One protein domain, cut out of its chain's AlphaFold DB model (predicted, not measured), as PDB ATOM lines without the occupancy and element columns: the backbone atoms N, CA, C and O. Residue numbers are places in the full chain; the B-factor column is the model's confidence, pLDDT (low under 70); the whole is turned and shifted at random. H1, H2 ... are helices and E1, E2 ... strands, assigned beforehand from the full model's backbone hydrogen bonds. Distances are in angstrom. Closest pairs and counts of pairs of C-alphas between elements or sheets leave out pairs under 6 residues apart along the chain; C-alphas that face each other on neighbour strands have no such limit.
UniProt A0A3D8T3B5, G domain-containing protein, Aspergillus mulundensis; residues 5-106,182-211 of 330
ATOM      1  N   ALA A   5      57.087  64.901-100.587       88.38
ATOM      2  CA  ALA A   5      56.378  63.663-100.910       88.38
ATOM      3  C   ALA A   5      57.313  62.444-100.922       88.38
ATOM      4  O   ALA A   5      56.976  61.407-100.355       88.38
ATOM      5  N   LYS A   6      58.509  62.580-101.514       91.81
ATOM      6  CA  LYS A   6      59.479  61.485-101.559       91.81
ATOM      7  C   LYS A   6      60.021  61.149-100.168       91.81
ATOM      8  O   LYS A   6      60.104  59.978 -99.816       91.81
ATOM      9  N   ARG A   7      60.311  62.166 -99.350       92.44
ATOM     10  CA  ARG A   7      60.733  61.975 -97.951       92.44
ATOM     11  C   ARG A   7      59.663  61.263 -97.123       92.44
ATOM     12  O   ARG A   7      60.001  60.376 -96.348       92.44
ATOM     13  N   THR A   8      58.391  61.621 -97.307       92.62
ATOM     14  CA  THR A   8      57.260  60.954 -96.645       92.62
ATOM     15  C   THR A   8      57.166  59.482 -97.053       92.62
ATOM     16  O   THR A   8      57.019  58.629 -96.183       92.62
ATOM     17  N   GLU A   9      57.300  59.165 -98.345       92.31
ATOM     18  CA  GLU A   9      57.300  57.780 -98.842       92.31
ATOM     19  C   GLU A   9      58.449  56.955 -98.242       92.31
ATOM     20  O   GLU A   9      58.226  55.856 -97.734       92.31
ATOM     21  N   ASP A  10      59.668  57.501 -98.239       94.19
ATOM     22  CA  ASP A  10      60.839  56.827 -97.671       94.19
ATOM     23  C   ASP A  10      60.669  56.597 -96.155       94.19
ATOM     24  O   ASP A  10      61.008  55.533 -95.631       94.19
ATOM     25  N   CYS A  11      60.068  57.563 -95.452       93.62
ATOM     26  CA  CYS A  11      59.764  57.477 -94.024       93.62
ATOM     27  C   CYS A  11      58.705  56.401 -93.714       93.62
ATOM     28  O   CYS A  11      58.858  55.641 -92.757       93.62
ATOM     29  N   LEU A  12      57.661  56.287 -94.545       92.12
ATOM     30  CA  LEU A  12      56.648  55.230 -94.440       92.12
ATOM     31  C   LEU A  12      57.253  53.841 -94.668       92.12
ATOM     32  O   LEU A  12      56.994  52.916 -93.895       92.12
ATOM     33  N   ALA A  13      58.107  53.694 -95.683       92.44
ATOM     34  CA  ALA A  13      58.804  52.437 -95.941       92.44
ATOM     35  C   ALA A  13      59.694  52.029 -94.753       92.44
ATOM     36  O   ALA A  13      59.740  50.853 -94.378       92.44
ATOM     37  N   GLU A  14      60.370  52.994 -94.121       93.88
ATOM     38  CA  GLU A  14      61.165  52.741 -92.922       93.88
ATOM     39  C   GLU A  14      60.295  52.336 -91.722       93.88
ATOM     40  O   GLU A  14      60.625  51.369 -91.028       93.88
ATOM     41  N   LEU A  15      59.176  53.030 -91.493       90.38
ATOM     42  CA  LEU A  15      58.202  52.699 -90.451       90.38
ATOM     43  C   LEU A  15      57.720  51.247 -90.587       90.38
ATOM     44  O   LEU A  15      57.774  50.470 -89.629       90.38
ATOM     45  N   GLU A  16      57.319  50.850 -91.797       89.50
ATOM     46  CA  GLU A  16      56.904  49.478 -92.082       89.50
ATOM     47  C   GLU A  16      58.029  48.467 -91.853       89.50
ATOM     48  O   GLU A  16      57.794  47.385 -91.305       89.50
ATOM     49  N   ALA A  17      59.248  48.780 -92.297       90.69
ATOM     50  CA  ALA A  17      60.398  47.900 -92.135       90.69
ATOM     51  C   ALA A  17      60.725  47.678 -90.651       90.69
ATOM     52  O   ALA A  17      60.988  46.541 -90.242       90.69
ATOM     53  N   GLN A  18      60.651  48.732 -89.831       88.31
ATOM     54  CA  GLN A  18      60.829  48.643 -88.382       88.31
ATOM     55  C   GLN A  18      59.754  47.763 -87.745       88.31
ATOM     56  O   GLN A  18      60.094  46.837 -87.006       88.31
ATOM     57  N   PHE A  19      58.482  47.963 -88.100       87.00
ATOM     58  CA  PHE A  19      57.395  47.125 -87.601       87.00
ATOM     59  C   PHE A  19      57.561  45.654 -88.019       87.00
ATOM     60  O   PHE A  19      57.411  44.739 -87.204       87.00
ATOM     61  N   LYS A  20      57.937  45.394 -89.280       88.38
ATOM     62  CA  LYS A  20      58.183  44.035 -89.794       88.38
ATOM     63  C   LYS A  20      59.321  43.341 -89.040       88.38
ATOM     64  O   LYS A  20      59.167  42.158 -88.725       88.38
ATOM     65  N   LYS A  21      60.410  44.064 -88.743       92.12
ATOM     66  CA  LYS A  21      61.624  43.553 -88.087       92.12
ATOM     67  C   LYS A  21      61.467  43.377 -86.576       92.12
ATOM     68  O   LYS A  21      61.791  42.313 -86.063       92.12
ATOM     69  N   ALA A  22      61.014  44.410 -85.871       89.00
ATOM     70  CA  ALA A  22      61.000  44.442 -84.409       89.00
ATOM     71  C   ALA A  22      59.697  43.903 -83.805       89.00
ATOM     72  O   ALA A  22      59.689  43.516 -82.642       89.00
ATOM     73  N   LYS A  23      58.596  43.879 -84.578       86.38
ATOM     74  CA  LYS A  23      57.238  43.567 -84.088       86.38
ATOM     75  C   LYS A  23      56.770  44.467 -82.941       86.38
ATOM     76  O   LYS A  23      55.776  44.165 -82.288       86.38
ATOM     77  N   THR A  24      57.456  45.582 -82.722       82.56
ATOM     78  CA  THR A  24      57.082  46.616 -81.767       82.56
ATOM     79  C   THR A  24      56.425  47.771 -82.514       82.56
ATOM     80  O   THR A  24      56.873  48.105 -83.617       82.56
ATOM     81  N   PRO A  25      55.382  48.393 -81.947       82.00
ATOM     82  CA  PRO A  25      54.834  49.621 -82.503       82.00
ATOM     83  C   PRO A  25      55.892  50.729 -82.450       82.00
ATOM     84  O   PRO A  25      56.660  50.818 -81.492       82.00
ATOM     85  N   SER A  26      55.923  51.571 -83.477       87.06
ATOM     86  CA  SER A  26      56.743  52.784 -83.475       87.06
ATOM     87  C   SER A  26      55.948  53.950 -82.894       87.06
ATOM     88  O   SER A  26      54.738  54.044 -83.091       87.06
ATOM     89  N   SER A  27      56.625  54.860 -82.195       89.00
ATOM     90  CA  SER A  27      55.988  56.057 -81.645       89.00
ATOM     91  C   SER A  27      55.736  57.087 -82.743       89.00
ATOM     92  O   SER A  27      56.670  57.515 -83.425       89.00
ATOM     93  N   VAL A  28      54.478  57.504 -82.883       90.88
ATOM     94  CA  VAL A  28      54.058  58.538 -83.833       90.88
ATOM     95  C   VAL A  28      53.623  59.783 -83.069       90.88
ATOM     96  O   VAL A  28      52.841  59.692 -82.125       90.88
ATOM     97  N   LEU A  29      54.136  60.946 -83.464       92.06
ATOM     98  CA  LEU A  29      53.765  62.247 -82.917       92.06
ATOM     99  C   LEU A  29      52.987  63.030 -83.974       92.06
ATOM    100  O   LEU A  29      53.530  63.353 -85.025       92.06
ATOM    101  N   LEU A  30      51.728  63.347 -83.691       92.69
ATOM    102  CA  LEU A  30      50.864  64.124 -84.579       92.69
ATOM    103  C   LEU A  30      50.883  65.602 -84.170       92.69
ATOM    104  O   LEU A  30      50.579  65.918 -83.020       92.69
ATOM    105  N   ILE A  31      51.216  66.505 -85.096       93.75
ATOM    106  CA  ILE A  31      51.221  67.955 -84.846       93.75
ATOM    107  C   ILE A  31      49.942  68.563 -85.418       93.75
ATOM    108  O   ILE A  31      49.740  68.548 -86.625       93.75
ATOM    109  N   LEU A  32      49.103  69.147 -84.560       92.19
ATOM    110  CA  LEU A  32      47.847  69.797 -84.947       92.19
ATOM    111  C   LEU A  32      47.915  71.306 -84.690       92.19
ATOM    112  O   LEU A  32      48.601  71.767 -83.781       92.19
ATOM    113  N   GLY A  33      47.190  72.087 -85.489       90.94
ATOM    114  CA  GLY A  33      47.159  73.546 -85.372       90.94
ATOM    115  C   GLY A  33      46.642  74.228 -86.634       90.94
ATOM    116  O   GLY A  33      46.619  73.634 -87.716       90.94
ATOM    117  N   ARG A  34      46.259  75.501 -86.512       90.75
ATOM    118  CA  ARG A  34      45.791  76.337 -87.633       90.75
ATOM    119  C   ARG A  34      46.861  76.527 -88.712       90.75
ATOM    120  O   ARG A  34      48.042  76.215 -88.503       90.75
ATOM    121  N   THR A  35      46.469  77.030 -89.878       89.69
ATOM    122  CA  THR A  35      47.440  77.488 -90.880       89.69
ATOM    123  C   THR A  35      48.297  78.608 -90.301       89.69
ATOM    124  O   THR A  35      47.843  79.425 -89.503       89.69
ATOM    125  N   GLY A  36      49.586  78.593 -90.640       88.62
ATOM    126  CA  GLY A  36      50.552  79.559 -90.130       88.62
ATOM    127  C   GLY A  36      51.086  79.259 -88.730       88.62
ATOM    128  O   GLY A  36      52.145  79.763 -88.418       88.62
ATOM    129  N   ALA A  37      50.489  78.374 -87.922       89.62
ATOM    130  CA  ALA A  37      50.899  78.146 -86.522       89.62
ATOM    131  C   ALA A  37      52.343  77.618 -86.295       89.62
ATOM    132  O   ALA A  37      52.724  77.339 -85.163       89.62
ATOM    133  N   GLY A  38      53.146  77.448 -87.350       91.88
ATOM    134  CA  GLY A  38      54.539  77.005 -87.255       91.88
ATOM    135  C   GLY A  38      54.715  75.490 -87.150       91.88
ATOM    136  O   GLY A  38      55.763  75.039 -86.708       91.88
ATOM    137  N   LYS A  39      53.722  74.689 -87.561       93.44
ATOM    138  CA  LYS A  39      53.773  73.214 -87.485       93.44
ATOM    139  C   LYS A  39      54.954  72.615 -88.258       93.44
ATOM    140  O   LYS A  39      55.746  71.871 -87.689       93.44
ATOM    141  N   SER A  40      55.132  73.012 -89.517       93.88
ATOM    142  CA  SER A  40      56.248  72.546 -90.345       93.88
ATOM    143  C   SER A  40      57.599  73.047 -89.824       93.88
ATOM    144  O   SER A  40      58.582  72.320 -89.876       93.88
ATOM    145  N   SER A  41      57.654  74.247 -89.243       94.12
ATOM    146  CA  SER A  41      58.861  74.747 -88.573       94.12
ATOM    147  C   SER A  41      59.211  73.938 -87.324       94.12
ATOM    148  O   SER A  41      60.367  73.579 -87.114       94.12
ATOM    149  N   LEU A  42      58.202  73.580 -86.527       95.19
ATOM    150  CA  LEU A  42      58.354  72.692 -85.381       95.19
ATOM    151  C   LEU A  42      58.841  71.303 -85.817       95.19
ATOM    152  O   LEU A  42      59.710  70.730 -85.161       95.19
ATOM    153  N   LEU A  43      58.336  70.773 -86.937       95.69
ATOM    154  CA  LEU A  43      58.826  69.527 -87.530       95.69
ATOM    155  C   LEU A  43      60.323  69.611 -87.866       95.69
ATOM    156  O   LEU A  43      61.079  68.689 -87.547       95.69
ATOM    157  N   GLU A  44      60.762  70.702 -88.493       95.62
ATOM    158  CA  GLU A  44      62.179  70.941 -88.795       95.62
ATOM    159  C   GLU A  44      63.027  70.995 -87.525       95.62
ATOM    160  O   GLU A  44      64.058  70.334 -87.436       95.62
ATOM    161  N   ASP A  45      62.570  71.709 -86.502       95.56
ATOM    162  CA  ASP A  45      63.302  71.863 -85.245       95.56
ATOM    163  C   ASP A  45      63.414  70.532 -84.465       95.56
ATOM    164  O   ASP A  45      64.469  70.195 -83.901       95.56
ATOM    165  N   LEU A  46      62.353  69.718 -84.481       95.94
ATOM    166  CA  LEU A  46      62.327  68.387 -83.867       95.94
ATOM    167  C   LEU A  46      63.160  67.358 -84.642       95.94
ATOM    168  O   LEU A  46      63.804  66.503 -84.031       95.94
ATOM    169  N   SER A  47      63.176  67.422 -85.973       95.69
ATOM    170  CA  SER A  47      63.923  66.480 -86.818       95.69
ATOM    171  C   SER A  47      65.382  66.891 -87.035       95.69
ATOM    172  O   SER A  47      66.240  66.030 -87.212       95.69
ATOM    173  N   GLY A  48      65.687  68.188 -86.962       95.00
ATOM    174  CA  GLY A  48      66.952  68.767 -87.419       95.00
ATOM    175  C   GLY A  48      67.078  68.831 -88.948       95.00
ATOM    176  O   GLY A  48      68.163  69.114 -89.451       95.00
ATOM    177  N   LEU A  49      66.004  68.539 -89.689       94.12
ATOM    178  CA  LEU A  49      65.967  68.611 -91.149       94.12
ATOM    179  C   LEU A  49      65.380  69.946 -91.610       94.12
ATOM    180  O   LEU A  49      64.637  70.587 -90.880       94.12
ATOM    181  N   SER A  50      65.669  70.336 -92.850       92.38
ATOM    182  CA  SER A  50      65.141  71.556 -93.469       92.38
ATOM    183  C   SER A  50      64.359  71.265 -94.752       92.38
ATOM    184  O   SER A  50      64.560  70.232 -95.406       92.38
ATOM    185  N   GLY A  51      63.514  72.208 -95.164       89.69
ATOM    186  CA  GLY A  51      62.729  72.143 -96.400       89.69
ATOM    187  C   GLY A  51      61.329  71.556 -96.219       89.69
ATOM    188  O   GLY A  51      60.748  71.100 -97.197       89.69
ATOM    189  N   TYR A  52      60.814  71.535 -94.989       87.75
ATOM    190  CA  TYR A  52      59.406  71.253 -94.700       87.75
ATOM    191  C   TYR A  52      58.602  72.549 -94.582       87.75
ATOM    192  O   TYR A  52      57.469  72.605 -95.047       87.75
ATOM    193  N   SER A  53      59.185  73.608 -94.009       85.31
ATOM    194  CA  SER A  53      58.575  74.936 -94.012       85.31
ATOM    195  C   SER A  53      58.921  75.652 -95.320       85.31
ATOM    196  O   SER A  53      59.918  76.372 -95.410       85.31
ATOM    197  N   GLU A  54      58.136  75.435 -96.371       76.50
ATOM    198  CA  GLU A  54      58.245  76.257 -97.575       76.50
ATOM    199  C   GLU A  54      57.623  77.634 -97.302       76.50
ATOM    200  O   GLU A  54      56.444  77.745 -96.989       76.50
ATOM    201  N   GLN A  55      58.412  78.706 -97.426       59.53
ATOM    202  CA  GLN A  55      57.985  80.090 -97.153       59.53
ATOM    203  C   GLN A  55      57.049  80.686 -98.221       59.53
ATOM    204  O   GLN A  55      56.794  81.890 -98.230       59.53
ATOM    205  N   ASN A  56      56.545  79.875 -99.150       52.28
ATOM    206  CA  ASN A  56      55.651  80.373-100.184       52.28
ATOM    207  C   ASN A  56      54.255  80.561 -99.584       52.28
ATOM    208  O   ASN A  56      53.696  79.625 -99.022       52.28
ATOM    209  N   ALA A  57      53.680  81.756 -99.736       51.50
ATOM    210  CA  ALA A  57      52.353  82.101 -99.216       51.50
ATOM    211  C   ALA A  57      51.226  81.174 -99.729       51.50
ATOM    212  O   ALA A  57      50.197  81.038 -99.072       51.50
ATOM    213  N   ASP A  58      51.448  80.493-100.860       54.38
ATOM    214  CA  ASP A  58      50.535  79.493-101.432       54.38
ATOM    215  C   ASP A  58      50.802  78.054-100.949       54.38
ATOM    216  O   ASP A  58      50.003  77.146-101.209       54.38
ATOM    217  N   SER A  59      51.917  77.828-100.246       52.12
ATOM    218  CA  SER A  59      52.330  76.530 -99.699       52.12
ATOM    219  C   SER A  59      51.750  76.338 -98.297       52.12
ATOM    220  O   SER A  59      52.436  76.061 -97.318       52.12
ATOM    221  N   VAL A  60      50.430  76.502 -98.187       62.53
ATOM    222  CA  VAL A  60      49.692  75.879 -97.086       62.53
ATOM    223  C   VAL A  60      49.836  74.377 -97.286       62.53
ATOM    224  O   VAL A  60      49.483  73.881 -98.353       62.53
ATOM    225  N   THR A  61      50.364  73.660 -96.294       67.94
ATOM    226  CA  THR A  61      50.486  72.197 -96.302       67.94
ATOM    227  C   THR A  61      49.147  71.573 -96.704       67.94
ATOM    228  O   THR A  61      48.213  71.553 -95.911       67.94
ATOM    229  N   LYS A  62      49.013  71.119 -97.959       80.81
ATOM    230  CA  LYS A  62      47.759  70.532 -98.484       80.81
ATOM    231  C   LYS A  62      47.652  69.038 -98.205       80.81
ATOM    232  O   LYS A  62      46.560  68.485 -98.253       80.81
ATOM    233  N   ALA A  63      48.790  68.401 -97.955       87.44
ATOM    234  CA  ALA A  63      48.918  66.981 -97.688       87.44
ATOM    235  C   ALA A  63      49.789  66.779 -96.454       87.44
ATOM    236  O   ALA A  63      50.691  67.573 -96.190       87.44
ATOM    237  N   THR A  64      49.523  65.713 -95.714       92.25
ATOM    238  CA  THR A  64      50.340  65.350 -94.551       92.25
ATOM    239  C   THR A  64      51.777  65.006 -94.952       92.25
ATOM    240  O   THR A  64      52.034  64.429 -96.012       92.25
ATOM    241  N   ALA A  65      52.730  65.355 -94.090       94.38
ATOM    242  CA  ALA A  65      54.132  64.990 -94.244       94.38
ATOM    243  C   ALA A  65      54.592  64.161 -93.046       94.38
ATOM    244  O   ALA A  65      54.253  64.471 -91.906       94.38
ATOM    245  N   LEU A  66      55.377  63.113 -93.299       94.38
ATOM    246  CA  LEU A  66      55.918  62.245 -92.253       94.38
ATOM    247  C   LEU A  66      57.442  62.340 -92.242       94.38
ATOM    248  O   LEU A  66      58.092  62.207 -93.279       94.38
ATOM    249  N   CYS A  67      58.023  62.530 -91.062       95.62
ATOM    250  CA  CYS A  67      59.467  62.602 -90.882       95.62
ATOM    251  C   CYS A  67      59.909  61.783 -89.677       95.62
ATOM    252  O   CYS A  67      59.282  61.825 -88.623       95.62
ATOM    253  N   LYS A  68      61.043  61.099 -89.797       96.12
ATOM    254  CA  LYS A  68      61.696  60.470 -88.656       96.12
ATOM    255  C   LYS A  68      62.523  61.503 -87.893       96.12
ATOM    256  O   LYS A  68      63.245  62.296 -88.492       96.12
ATOM    257  N   ALA A  69      62.456  61.462 -86.571       95.88
ATOM    258  CA  ALA A  69      63.293  62.239 -85.672       95.88
ATOM    259  C   ALA A  69      63.824  61.340 -84.554       95.88
ATOM    260  O   ALA A  69      63.162  60.391 -84.147       95.88
ATOM    261  N   THR A  70      65.016  61.636 -84.041       95.44
ATOM    262  CA  THR A  70      65.519  60.996 -82.816       95.44
ATOM    263  C   THR A  70      65.534  62.036 -81.707       95.44
ATOM    264  O   THR A  70      66.200  63.066 -81.827       95.44
ATOM    265  N   ILE A  71      64.776  61.784 -80.643       94.69
ATOM    266  CA  ILE A  71      64.631  62.684 -79.497       94.69
ATOM    267  C   ILE A  71      65.019  61.889 -78.251       94.69
ATOM    268  O   ILE A  71      64.405  60.869 -77.959       94.69
ATOM    269  N   ASN A  72      66.068  62.327 -77.548       92.81
ATOM    270  CA  ASN A  72      66.631  61.624 -76.388       92.81
ATOM    271  C   ASN A  72      66.914  60.128 -76.657       92.81
ATOM    272  O   ASN A  72      66.511  59.263 -75.892       92.81
ATOM    273  N   ASN A  73      67.557  59.822 -77.792       92.56
ATOM    274  CA  ASN A  73      67.842  58.457 -78.269       92.56
ATOM    275  C   ASN A  73      66.612  57.577 -78.559       92.56
ATOM    276  O   ASN A  73      66.767  56.392 -78.854       92.56
ATOM    277  N   HIS A  74      65.408  58.147 -78.556       91.12
ATOM    278  CA  HIS A  74      64.188  57.457 -78.949       91.12
ATOM    279  C   HIS A  74      63.753  57.899 -80.354       91.12
ATOM    280  O   HIS A  74      63.658  59.103 -80.617       91.12
ATOM    281  N   PRO A  75      63.525  56.956 -81.288       93.06
ATOM    282  CA  PRO A  75      63.027  57.284 -82.614       93.06
ATOM    283  C   PRO A  75      61.528  57.602 -82.561       93.06
ATOM    284  O   PRO A  75      60.733  56.817 -82.047       93.06
ATOM    285  N   TYR A  76      61.152  58.729 -83.153       94.00
ATOM    286  CA  TYR A  76      59.774  59.161 -83.358       94.00
ATOM    287  C   TYR A  76      59.506  59.349 -84.849       94.00
ATOM    288  O   TYR A  76      60.370  59.812 -85.594       94.00
ATOM    289  N   PHE A  77      58.284  59.043 -85.266       94.50
ATOM    290  CA  PHE A  77      57.744  59.425 -86.566       94.50
ATOM    291  C   PHE A  77      56.802  60.603 -86.356       94.50
ATOM    292  O   PHE A  77      55.775  60.478 -85.703       94.50
ATOM    293  N   ILE A  78      57.174  61.771 -86.852       95.44
ATOM    294  CA  ILE A  78      56.436  63.010 -86.644       95.44
ATOM    295  C   ILE A  78      55.611  63.293 -87.896       95.44
ATOM    296  O   ILE A  78      56.157  63.348 -88.999       95.44
ATOM    297  N   MET A  79      54.305  63.453 -87.710       95.12
ATOM    298  CA  MET A  79      53.334  63.751 -88.752       95.12
ATOM    299  C   MET A  79      52.945  65.230 -88.680       95.12
ATOM    300  O   MET A  79      52.276  65.659 -87.740       95.12
ATOM    301  N   ASP A  80      53.377  65.996 -89.679       95.19
ATOM    302  CA  ASP A  80      52.940  67.373 -89.911       95.19
ATOM    303  C   ASP A  80      51.656  67.367 -90.743       95.19
ATOM    304  O   ASP A  80      51.542  66.643 -91.739       95.19
ATOM    305  N   THR A  81      50.670  68.149 -90.312       94.00
ATOM    306  CA  THR A  81      49.328  68.147 -90.896       94.00
ATOM    307  C   THR A  81      49.026  69.455 -91.620       94.00
ATOM    308  O   THR A  81      49.610  70.499 -91.316       94.00
ATOM    309  N   PRO A  82      48.030  69.458 -92.521       92.38
ATOM    310  CA  PRO A  82      47.393  70.692 -92.957       92.38
ATOM    311  C   PRO A  82      46.879  71.539 -91.783       92.38
ATOM    312  O   PRO A  82      46.714  71.057 -90.656       92.38
ATOM    313  N   GLY A  83      46.646  72.826 -92.042       89.88
ATOM    314  CA  GLY A  83      46.026  73.722 -91.070       89.88
ATOM    315  C   GLY A  83      44.578  73.344 -90.763       89.88
ATOM    316  O   GLY A  83      43.798  73.041 -91.662       89.88
ATOM    317  N   PHE A  84      44.215  73.367 -89.483       87.62
ATOM    318  CA  PHE A  84      42.819  73.278 -89.048       87.62
ATOM    319  C   PHE A  84      42.181  74.661 -89.035       87.62
ATOM    320  O   PHE A  84      42.124  75.311 -87.992       87.62
ATOM    321  N   ASP A  85      41.738  75.122 -90.199       87.00
ATOM    322  CA  ASP A  85      41.101  76.430 -90.333       87.00
ATOM    323  C   ASP A  85      39.571  76.318 -90.403       87.00
ATOM    324  O   ASP A  85      39.057  75.316 -90.917       87.00
ATOM    325  N   PRO A  86      38.842  77.355 -89.944       83.88
ATOM    326  CA  PRO A  86      37.399  77.438 -90.107       83.88
ATOM    327  C   PRO A  86      36.955  77.242 -91.563       83.88
ATOM    328  O   PRO A  86      37.388  77.976 -92.452       83.88
ATOM    329  N   GLY A  87      36.076  76.274 -91.810       85.44
ATOM    330  CA  GLY A  87      35.565  75.919 -93.139       85.44
ATOM    331  C   GLY A  87      36.409  74.903 -93.925       85.44
ATOM    332  O   GLY A  87      35.974  74.466 -94.992       85.44
ATOM    333  N   ALA A  88      37.583  74.507 -93.425       86.81
ATOM    334  CA  ALA A  88      38.446  73.483 -94.026       86.81
ATOM    335  C   ALA A  88      38.613  72.235 -93.137       86.81
ATOM    336  O   ALA A  88      39.329  71.302 -93.504       86.81
ATOM    337  N   GLU A  89      37.936  72.177 -91.988       82.75
ATOM    338  CA  GLU A  89      38.120  71.165 -90.946       82.75
ATOM    339  C   GLU A  89      37.915  69.752 -91.480       82.75
ATOM    340  O   GLU A  89      38.734  68.873 -91.234       82.75
ATOM    341  N   GLN A  90      36.845  69.534 -92.251       82.06
ATOM    342  CA  GLN A  90      36.537  68.220 -92.811       82.06
ATOM    343  C   GLN A  90      37.629  67.745 -93.774       82.06
ATOM    344  O   GLN A  90      37.985  66.564 -93.764       82.06
ATOM    345  N   ALA A  91      38.159  68.641 -94.611       87.00
ATOM    346  CA  ALA A  91      39.212  68.306 -95.562       87.00
ATOM    347  C   ALA A  91      40.515  67.969 -94.824       87.00
ATOM    348  O   ALA A  91      41.091  66.906 -95.060       87.00
ATOM    349  N   THR A  92      40.917  68.814 -93.871       87.75
ATOM    350  CA  THR A  92      42.099  68.598 -93.023       87.75
ATOM    351  C   THR A  92      41.994  67.295 -92.240       87.75
ATOM    352  O   THR A  92      42.931  66.499 -92.200       87.75
ATOM    353  N   PHE A  93      40.825  67.027 -91.672       84.25
ATOM    354  CA  PHE A  93      40.562  65.808 -90.936       84.25
ATOM    355  C   PHE A  93      40.598  64.560 -91.820       84.25
ATOM    356  O   PHE A  93      41.203  63.558 -91.453       84.25
ATOM    357  N   THR A  94      39.975  64.621 -93.000       83.81
ATOM    358  CA  THR A  94      39.998  63.518 -93.972       83.81
ATOM    359  C   THR A  94      41.433  63.175 -94.362       83.81
ATOM    360  O   THR A  94      41.785  62.001 -94.462       83.81
ATOM    361  N   GLU A  95      42.276  64.192 -94.533       88.94
ATOM    362  CA  GLU A  95      43.690  64.010 -94.844       88.94
ATOM    363  C   GLU A  95      44.470  63.388 -93.672       88.94
ATOM    364  O   GLU A  95      45.275  62.485 -93.885       88.94
ATOM    365  N   ILE A  96      44.178  63.769 -92.427       87.25
ATOM    366  CA  ILE A  96      44.779  63.140 -91.238       87.25
ATOM    367  C   ILE A  96      44.333  61.691 -91.089       87.25
ATOM    368  O   ILE A  96      45.167  60.814 -90.894       87.25
ATOM    369  N   ALA A  97      43.041  61.408 -91.243       84.56
ATOM    370  CA  ALA A  97      42.518  60.046 -91.201       84.56
ATOM    371  C   ALA A  97      43.159  59.168 -92.287       84.56
ATOM    372  O   ALA A  97      43.524  58.015 -92.034       84.56
ATOM    373  N   ARG A  98      43.357  59.718 -93.491       86.19
ATOM    374  CA  ARG A  98      44.077  59.049 -94.578       86.19
ATOM    375  C   ARG A  98      45.532  58.762 -94.198       86.19
ATOM    376  O   ARG A  98      46.002  57.649 -94.432       86.19
ATOM    377  N   ALA A  99      46.226  59.726 -93.599       88.62
ATOM    378  CA  ALA A  99      47.611  59.575 -93.168       88.62
ATOM    379  C   ALA A  99      47.762  58.541 -92.045       88.62
ATOM    380  O   ALA A  99      48.617  57.661 -92.130       88.62
ATOM    381  N   LEU A 100      46.876  58.573 -91.048       86.94
ATOM    382  CA  LEU A 100      46.810  57.580 -89.976       86.94
ATOM    383  C   LEU A 100      46.545  56.183 -90.553       86.94
ATOM    384  O   LEU A 100      47.254  55.229 -90.254       86.94
ATOM    385  N   THR A 101      45.606  56.065 -91.492       84.56
ATOM    386  CA  THR A 101      45.337  54.790 -92.177       84.56
ATOM    387  C   THR A 101      46.564  54.265 -92.934       84.56
ATOM    388  O   THR A 101      46.751  53.054 -92.996       84.56
ATOM    389  N   SER A 102      47.416  55.138 -93.485       85.56
ATOM    390  CA  SER A 102      48.639  54.707 -94.180       85.56
ATOM    391  C   SER A 102      49.756  54.207 -93.262       85.56
ATOM    392  O   SER A 102      50.624  53.477 -93.731       85.56
ATOM    393  N   ILE A 103      49.744  54.574 -91.975       86.88
ATOM    394  CA  ILE A 103      50.744  54.117 -90.995       86.88
ATOM    395  C   ILE A 103      50.269  52.911 -90.180       86.88
ATOM    396  O   ILE A 103      51.092  52.198 -89.601       86.88
ATOM    397  N   HIS A 104      48.956  52.672 -90.118       80.50
ATOM    398  CA  HIS A 104      48.415  51.498 -89.451       80.50
ATOM    399  C   HIS A 104      48.768  50.244 -90.257       80.50
ATOM    400  O   HIS A 104      48.465  50.172 -91.452       80.50
ATOM    401  N   PRO A 105      49.376  49.215 -89.634       68.81
ATOM    402  CA  PRO A 105      49.520  47.924 -90.283       68.81
ATOM    403  C   PRO A 105      48.136  47.451 -90.739       68.81
ATOM    404  O   PRO A 105      47.171  47.669 -90.003       68.81
ATOM    405  N   PRO A 106      48.007  46.772 -91.894       63.41
ATOM    406  CA  PRO A 106      46.745  46.158 -92.272       63.41
ATOM    407  C   PRO A 106      46.343  45.197 -91.155       63.41
ATOM    408  O   PRO A 106      46.926  44.119 -90.994       63.41
ATOM    409  N   ILE A 182      60.740  84.063 -77.682       92.06
ATOM    410  CA  ILE A 182      62.094  83.845 -78.184       92.06
ATOM    411  C   ILE A 182      62.175  84.447 -79.585       92.06
ATOM    412  O   ILE A 182      61.316  84.186 -80.427       92.06
ATOM    413  N   ASP A 183      63.227  85.222 -79.847       91.25
ATOM    414  CA  ASP A 183      63.527  85.665 -81.205       91.25
ATOM    415  C   ASP A 183      63.854  84.444 -82.070       91.25
ATOM    416  O   ASP A 183      64.850  83.743 -81.867       91.25
ATOM    417  N   TRP A 184      62.982  84.194 -83.041       85.69
ATOM    418  CA  TRP A 184      63.072  83.046 -83.925       85.69
ATOM    419  C   TRP A 184      64.400  82.978 -84.678       85.69
ATOM    420  O   TRP A 184      64.966  81.898 -84.857       85.69
ATOM    421  N   PHE A 185      64.891  84.122 -85.144       86.19
ATOM    422  CA  PHE A 185      66.067  84.190 -85.999       86.19
ATOM    423  C   PHE A 185      67.349  84.070 -85.188       86.19
ATOM    424  O   PHE A 185      68.303  83.440 -85.642       86.19
ATOM    425  N   MET A 186      67.353  84.637 -83.982       91.50
ATOM    426  CA  MET A 186      68.546  84.669 -83.139       91.50
ATOM    427  C   MET A 186      68.718  83.390 -82.319       91.50
ATOM    428  O   MET A 186      69.841  82.942 -82.109       91.50
ATOM    429  N   ASP A 187      67.615  82.767 -81.900       93.81
ATOM    430  CA  ASP A 187      67.626  81.700 -80.898       93.81
ATOM    431  C   ASP A 187      66.888  80.425 -81.354       93.81
ATOM    432  O   ASP A 187      66.358  79.664 -80.537       93.81
ATOM    433  N   ARG A 188      66.914  80.104 -82.658       92.25
ATOM    434  CA  ARG A 188      66.299  78.870 -83.200       92.25
ATOM    435  C   ARG A 188      66.758  77.601 -82.472       92.25
ATOM    436  O   ARG A 188      65.965  76.705 -82.199       92.25
ATOM    437  N   GLY A 189      68.030  77.543 -82.069       94.69
ATOM    438  CA  GLY A 189      68.554  76.430 -81.272       94.69
ATOM    439  C   GLY A 189      67.875  76.286 -79.903       94.69
ATOM    440  O   GLY A 189      67.683  75.167 -79.426       94.69
ATOM    441  N   ARG A 190      67.480  77.396 -79.267       93.75
ATOM    442  CA  ARG A 190      66.728  77.388 -78.004       93.75
ATOM    443  C   ARG A 190      65.292  76.913 -78.221       93.75
ATOM    444  O   ARG A 190      64.816  76.112 -77.421       93.75
ATOM    445  N   ILE A 191      64.647  77.342 -79.306       92.56
ATOM    446  CA  ILE A 191      63.299  76.890 -79.690       92.56
ATOM    447  C   ILE A 191      63.294  75.372 -79.914       92.56
ATOM    448  O   ILE A 191      62.493  74.663 -79.304       92.56
ATOM    449  N   ALA A 192      64.252  74.862 -80.693       94.44
ATOM    450  CA  ALA A 192      64.379  73.435 -80.968       94.44
ATOM    451  C   ALA A 192      64.643  72.599 -79.707       94.44
ATOM    452  O   ALA A 192      64.053  71.530 -79.543       94.44
ATOM    453  N   ARG A 193      65.494  73.083 -78.786       94.19
ATOM    454  CA  ARG A 193      65.694  72.428 -77.481       94.19
ATOM    455  C   ARG A 193      64.402  72.400 -76.668       94.19
ATOM    456  O   ARG A 193      64.003  71.326 -76.238       94.19
ATOM    457  N   GLY A 194      63.705  73.530 -76.549       92.81
ATOM    458  CA  GLY A 194      62.433  73.602 -75.821       92.81
ATOM    459  C   GLY A 194      61.362  72.664 -76.391       92.81
ATOM    460  O   GLY A 194      60.671  71.983 -75.635       92.81
ATOM    461  N   ALA A 195      61.264  72.566 -77.720       93.44
ATOM    462  CA  ALA A 195      60.368  71.627 -78.390       93.44
ATOM    463  C   ALA A 195      60.707  70.161 -78.060       93.44
ATOM    464  O   ALA A 195      59.819  69.377 -77.719       93.44
ATOM    465  N   ARG A 196      61.992  69.786 -78.113       94.69
ATOM    466  CA  ARG A 196      62.447  68.431 -77.756       94.69
ATOM    467  C   ARG A 196      62.201  68.122 -76.283       94.69
ATOM    468  O   ARG A 196      61.690  67.048 -75.983       94.69
ATOM    469  N   ASP A 197      62.490  69.063 -75.389       93.06
ATOM    470  CA  ASP A 197      62.259  68.912 -73.950       93.06
ATOM    471  C   ASP A 197      60.773  68.706 -73.637       93.06
ATOM    472  O   ASP A 197      60.425  67.876 -72.796       93.06
ATOM    473  N   MET A 198      59.879  69.406 -74.348       91.50
ATOM    474  CA  MET A 198      58.434  69.185 -74.257       91.50
ATOM    475  C   MET A 198      58.071  67.751 -74.660       91.50
ATOM    476  O   MET A 198      57.338  67.084 -73.924       91.50
ATOM    477  N   VAL A 199      58.620  67.243 -75.769       92.06
ATOM    478  CA  VAL A 199      58.347  65.867 -76.207       92.06
ATOM    479  C   VAL A 199      58.859  64.847 -75.188       92.06
ATOM    480  O   VAL A 199      58.127  63.935 -74.813       92.06
ATOM    481  N   VAL A 200      60.084  65.015 -74.685       92.19
ATOM    482  CA  VAL A 200      60.675  64.104 -73.691       92.19
ATOM    483  C   VAL A 200      59.859  64.087 -72.401       92.19
ATOM    484  O   VAL A 200      59.535  63.010 -71.903       92.19
ATOM    485  N   ARG A 201      59.482  65.260 -71.881       89.38
ATOM    486  CA  ARG A 201      58.733  65.379 -70.623       89.38
ATOM    487  C   ARG A 201      57.364  64.708 -70.701       89.38
ATOM    488  O   ARG A 201      56.960  64.040 -69.757       89.38
ATOM    489  N   ASN A 202      56.662  64.887 -71.817       87.94
ATOM    490  CA  ASN A 202      55.274  64.446 -71.944       87.94
ATOM    491  C   ASN A 202      55.130  63.045 -72.555       87.94
ATOM    492  O   ASN A 202      54.148  62.358 -72.282       87.94
ATOM    493  N   TYR A 203      56.104  62.603 -73.356       86.69
ATOM    494  CA  TYR A 203      55.998  61.375 -74.150       86.69
ATOM    495  C   TYR A 203      57.204  60.427 -74.016       86.69
ATOM    496  O   TYR A 203      57.145  59.310 -74.528       86.69
ATOM    497  N   GLY A 204      58.286  60.815 -73.330       80.50
ATOM    498  CA  GLY A 204      59.527  60.029 -73.248       80.50
ATOM    499  C   GLY A 204      59.458  58.784 -72.354       80.50
ATOM    500  O   GLY A 204      60.112  57.792 -72.651       80.50
ATOM    501  N   ALA A 205      58.648  58.800 -71.288       68.88
ATOM    502  CA  ALA A 205      58.570  57.688 -70.328       68.88
ATOM    503  C   ALA A 205      57.339  56.775 -70.511       68.88
ATOM    504  O   ALA A 205      57.339  55.643 -70.036       68.88
ATOM    505  N   SER A 206      56.285  57.252 -71.186       62.88
ATOM    506  CA  SER A 206      54.942  56.644 -71.114       62.88
ATOM    507  C   SER A 206      54.362  56.171 -72.456       62.88
ATOM    508  O   SER A 206      53.211  55.738 -72.505       62.88
ATOM    509  N   MET A 207      55.136  56.203 -73.545       62.53
ATOM    510  CA  MET A 207      54.704  55.689 -74.858       62.53
ATOM    511  C   MET A 207      54.724  54.150 -74.955       62.53
ATOM    512  O   MET A 207      54.352  53.598 -75.984       62.53
ATOM    513  N   ALA A 208      55.121  53.439 -73.893       59.62
ATOM    514  CA  ALA A 208      55.090  51.973 -73.853       59.62
ATOM    515  C   ALA A 208      53.661  51.383 -73.862       59.62
ATOM    516  O   ALA A 208      53.497  50.172 -73.998       59.62
ATOM    517  N   GLY A 209      52.621  52.215 -73.730       62.47
ATOM    518  CA  GLY A 209      51.240  51.803 -73.951       62.47
ATOM    519  C   GLY A 209      50.894  51.810 -75.439       62.47
ATOM    520  O   GLY A 209      51.053  52.827 -76.106       62.47
ATOM    521  N   THR A 210      50.350  50.706 -75.950       56.47
ATOM    522  CA  THR A 210      49.801  50.537 -77.314       56.47
ATOM    523  C   THR A 210      48.509  51.339 -77.544       56.47
ATOM    524  O   THR A 210      47.539  50.835 -78.110       56.47
ATOM    525  N   GLY A 211      48.435  52.562 -77.027       68.31
ATOM    526  CA  GLY A 211      47.239  53.383 -77.092       68.31
ATOM    527  C   GLY A 211      47.010  53.917 -78.498       68.31
ATOM    528  O   GLY A 211      47.849  54.632 -79.033       68.31
TER     529      GLY A 211
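AT A GLANCE: This is residues 5 to 106 and 182 to 211 of the 330 residues of the protein "G domain-containing protein" of Aspergillus mulundensis (UniProt A0A3D8T3B5). A small, strongly twisted sheet of three strands, E1, E3 and E2, forms the core, with H1 packed on one face and H2 on the opposite face. H4 crosses H2 near the last residue of E2, while H3 only grazes the sheet with its residues 96 to 103. The printed part has 132 residues with four named helices and three named strands, in the order H1 E1 H2 E2 E3 H3 H4; the sheet, E1 E3 E2, is mixed, and the class is mixed, helices and strands. The whole is compact and rounded, with a radius of gyration of the C-alphas of 15.0 A and spans of 41 by 34 by 25 A.

IN THESE COORDINATES: H1, residues 5 to 22, begins at C-alpha 5 (56.378, 63.663, -100.910) and is 25.8 A long. E1, residues 27 to 31, measures 13.2 A, and H2, residues 39 to 47, 12.2 A. E2, residues 65 to 71, is 18.2 A long and starts at C-alpha 65 (54.132, 64.990, -94.244). E3, residues 74 to 80, measures 18.6 A, and H3, residues 89 to 103, 21.2 A. H4, residues 188 to 203, is 22.2 A long and ends at C-alpha 203 (55.998, 61.375, -74.150).

HOW THE PARTS SIT: E3 is the inner strand. E2 and E3 form an antiparallel hairpin, with N 69 and O 76 within hydrogen-bond range at 2.8 A. E1 is parallel to E3, with N 29 and O 77 within hydrogen-bond range at 2.8 A. H1 is on the sheet at a height of 9.3 A, over E3 and E2; its closest C-alpha pair with E2 is Thr 8 and Leu 66, 4.8 A. H2, on the opposite face, has a height of 8.6 A and runs along the strands, at 18 degrees to E3 on the local plane. H2 and H4 touch, about perpendicular at 84 degrees; the closest C-alphas are those of Asp 45 and Ala 192, 4.7 A. H3 and H1 only just touch, with 3 pairs of C-alphas within 8 A, the closest being Leu 12 and Ile 103, 6.9 A. H3 is apart from H2 and H4. In H1, H2, H3 and H4 every O i to N i+4 pair is within hydrogen-bond range.

THE WHOLE: The two C-alphas farthest apart are those of Pro 106 and Met 186, 45.2 A. Residues 107 to 181 are not printed, and C-alphas 106 and 182 are 43.1 A apart across this cut. The link from H2 to E2, residues 48 to 64, is long. The mean pLDDT of the printed part is 86.8; residues 55 to 61, 105 to 106 and 205 to 211 are under 70.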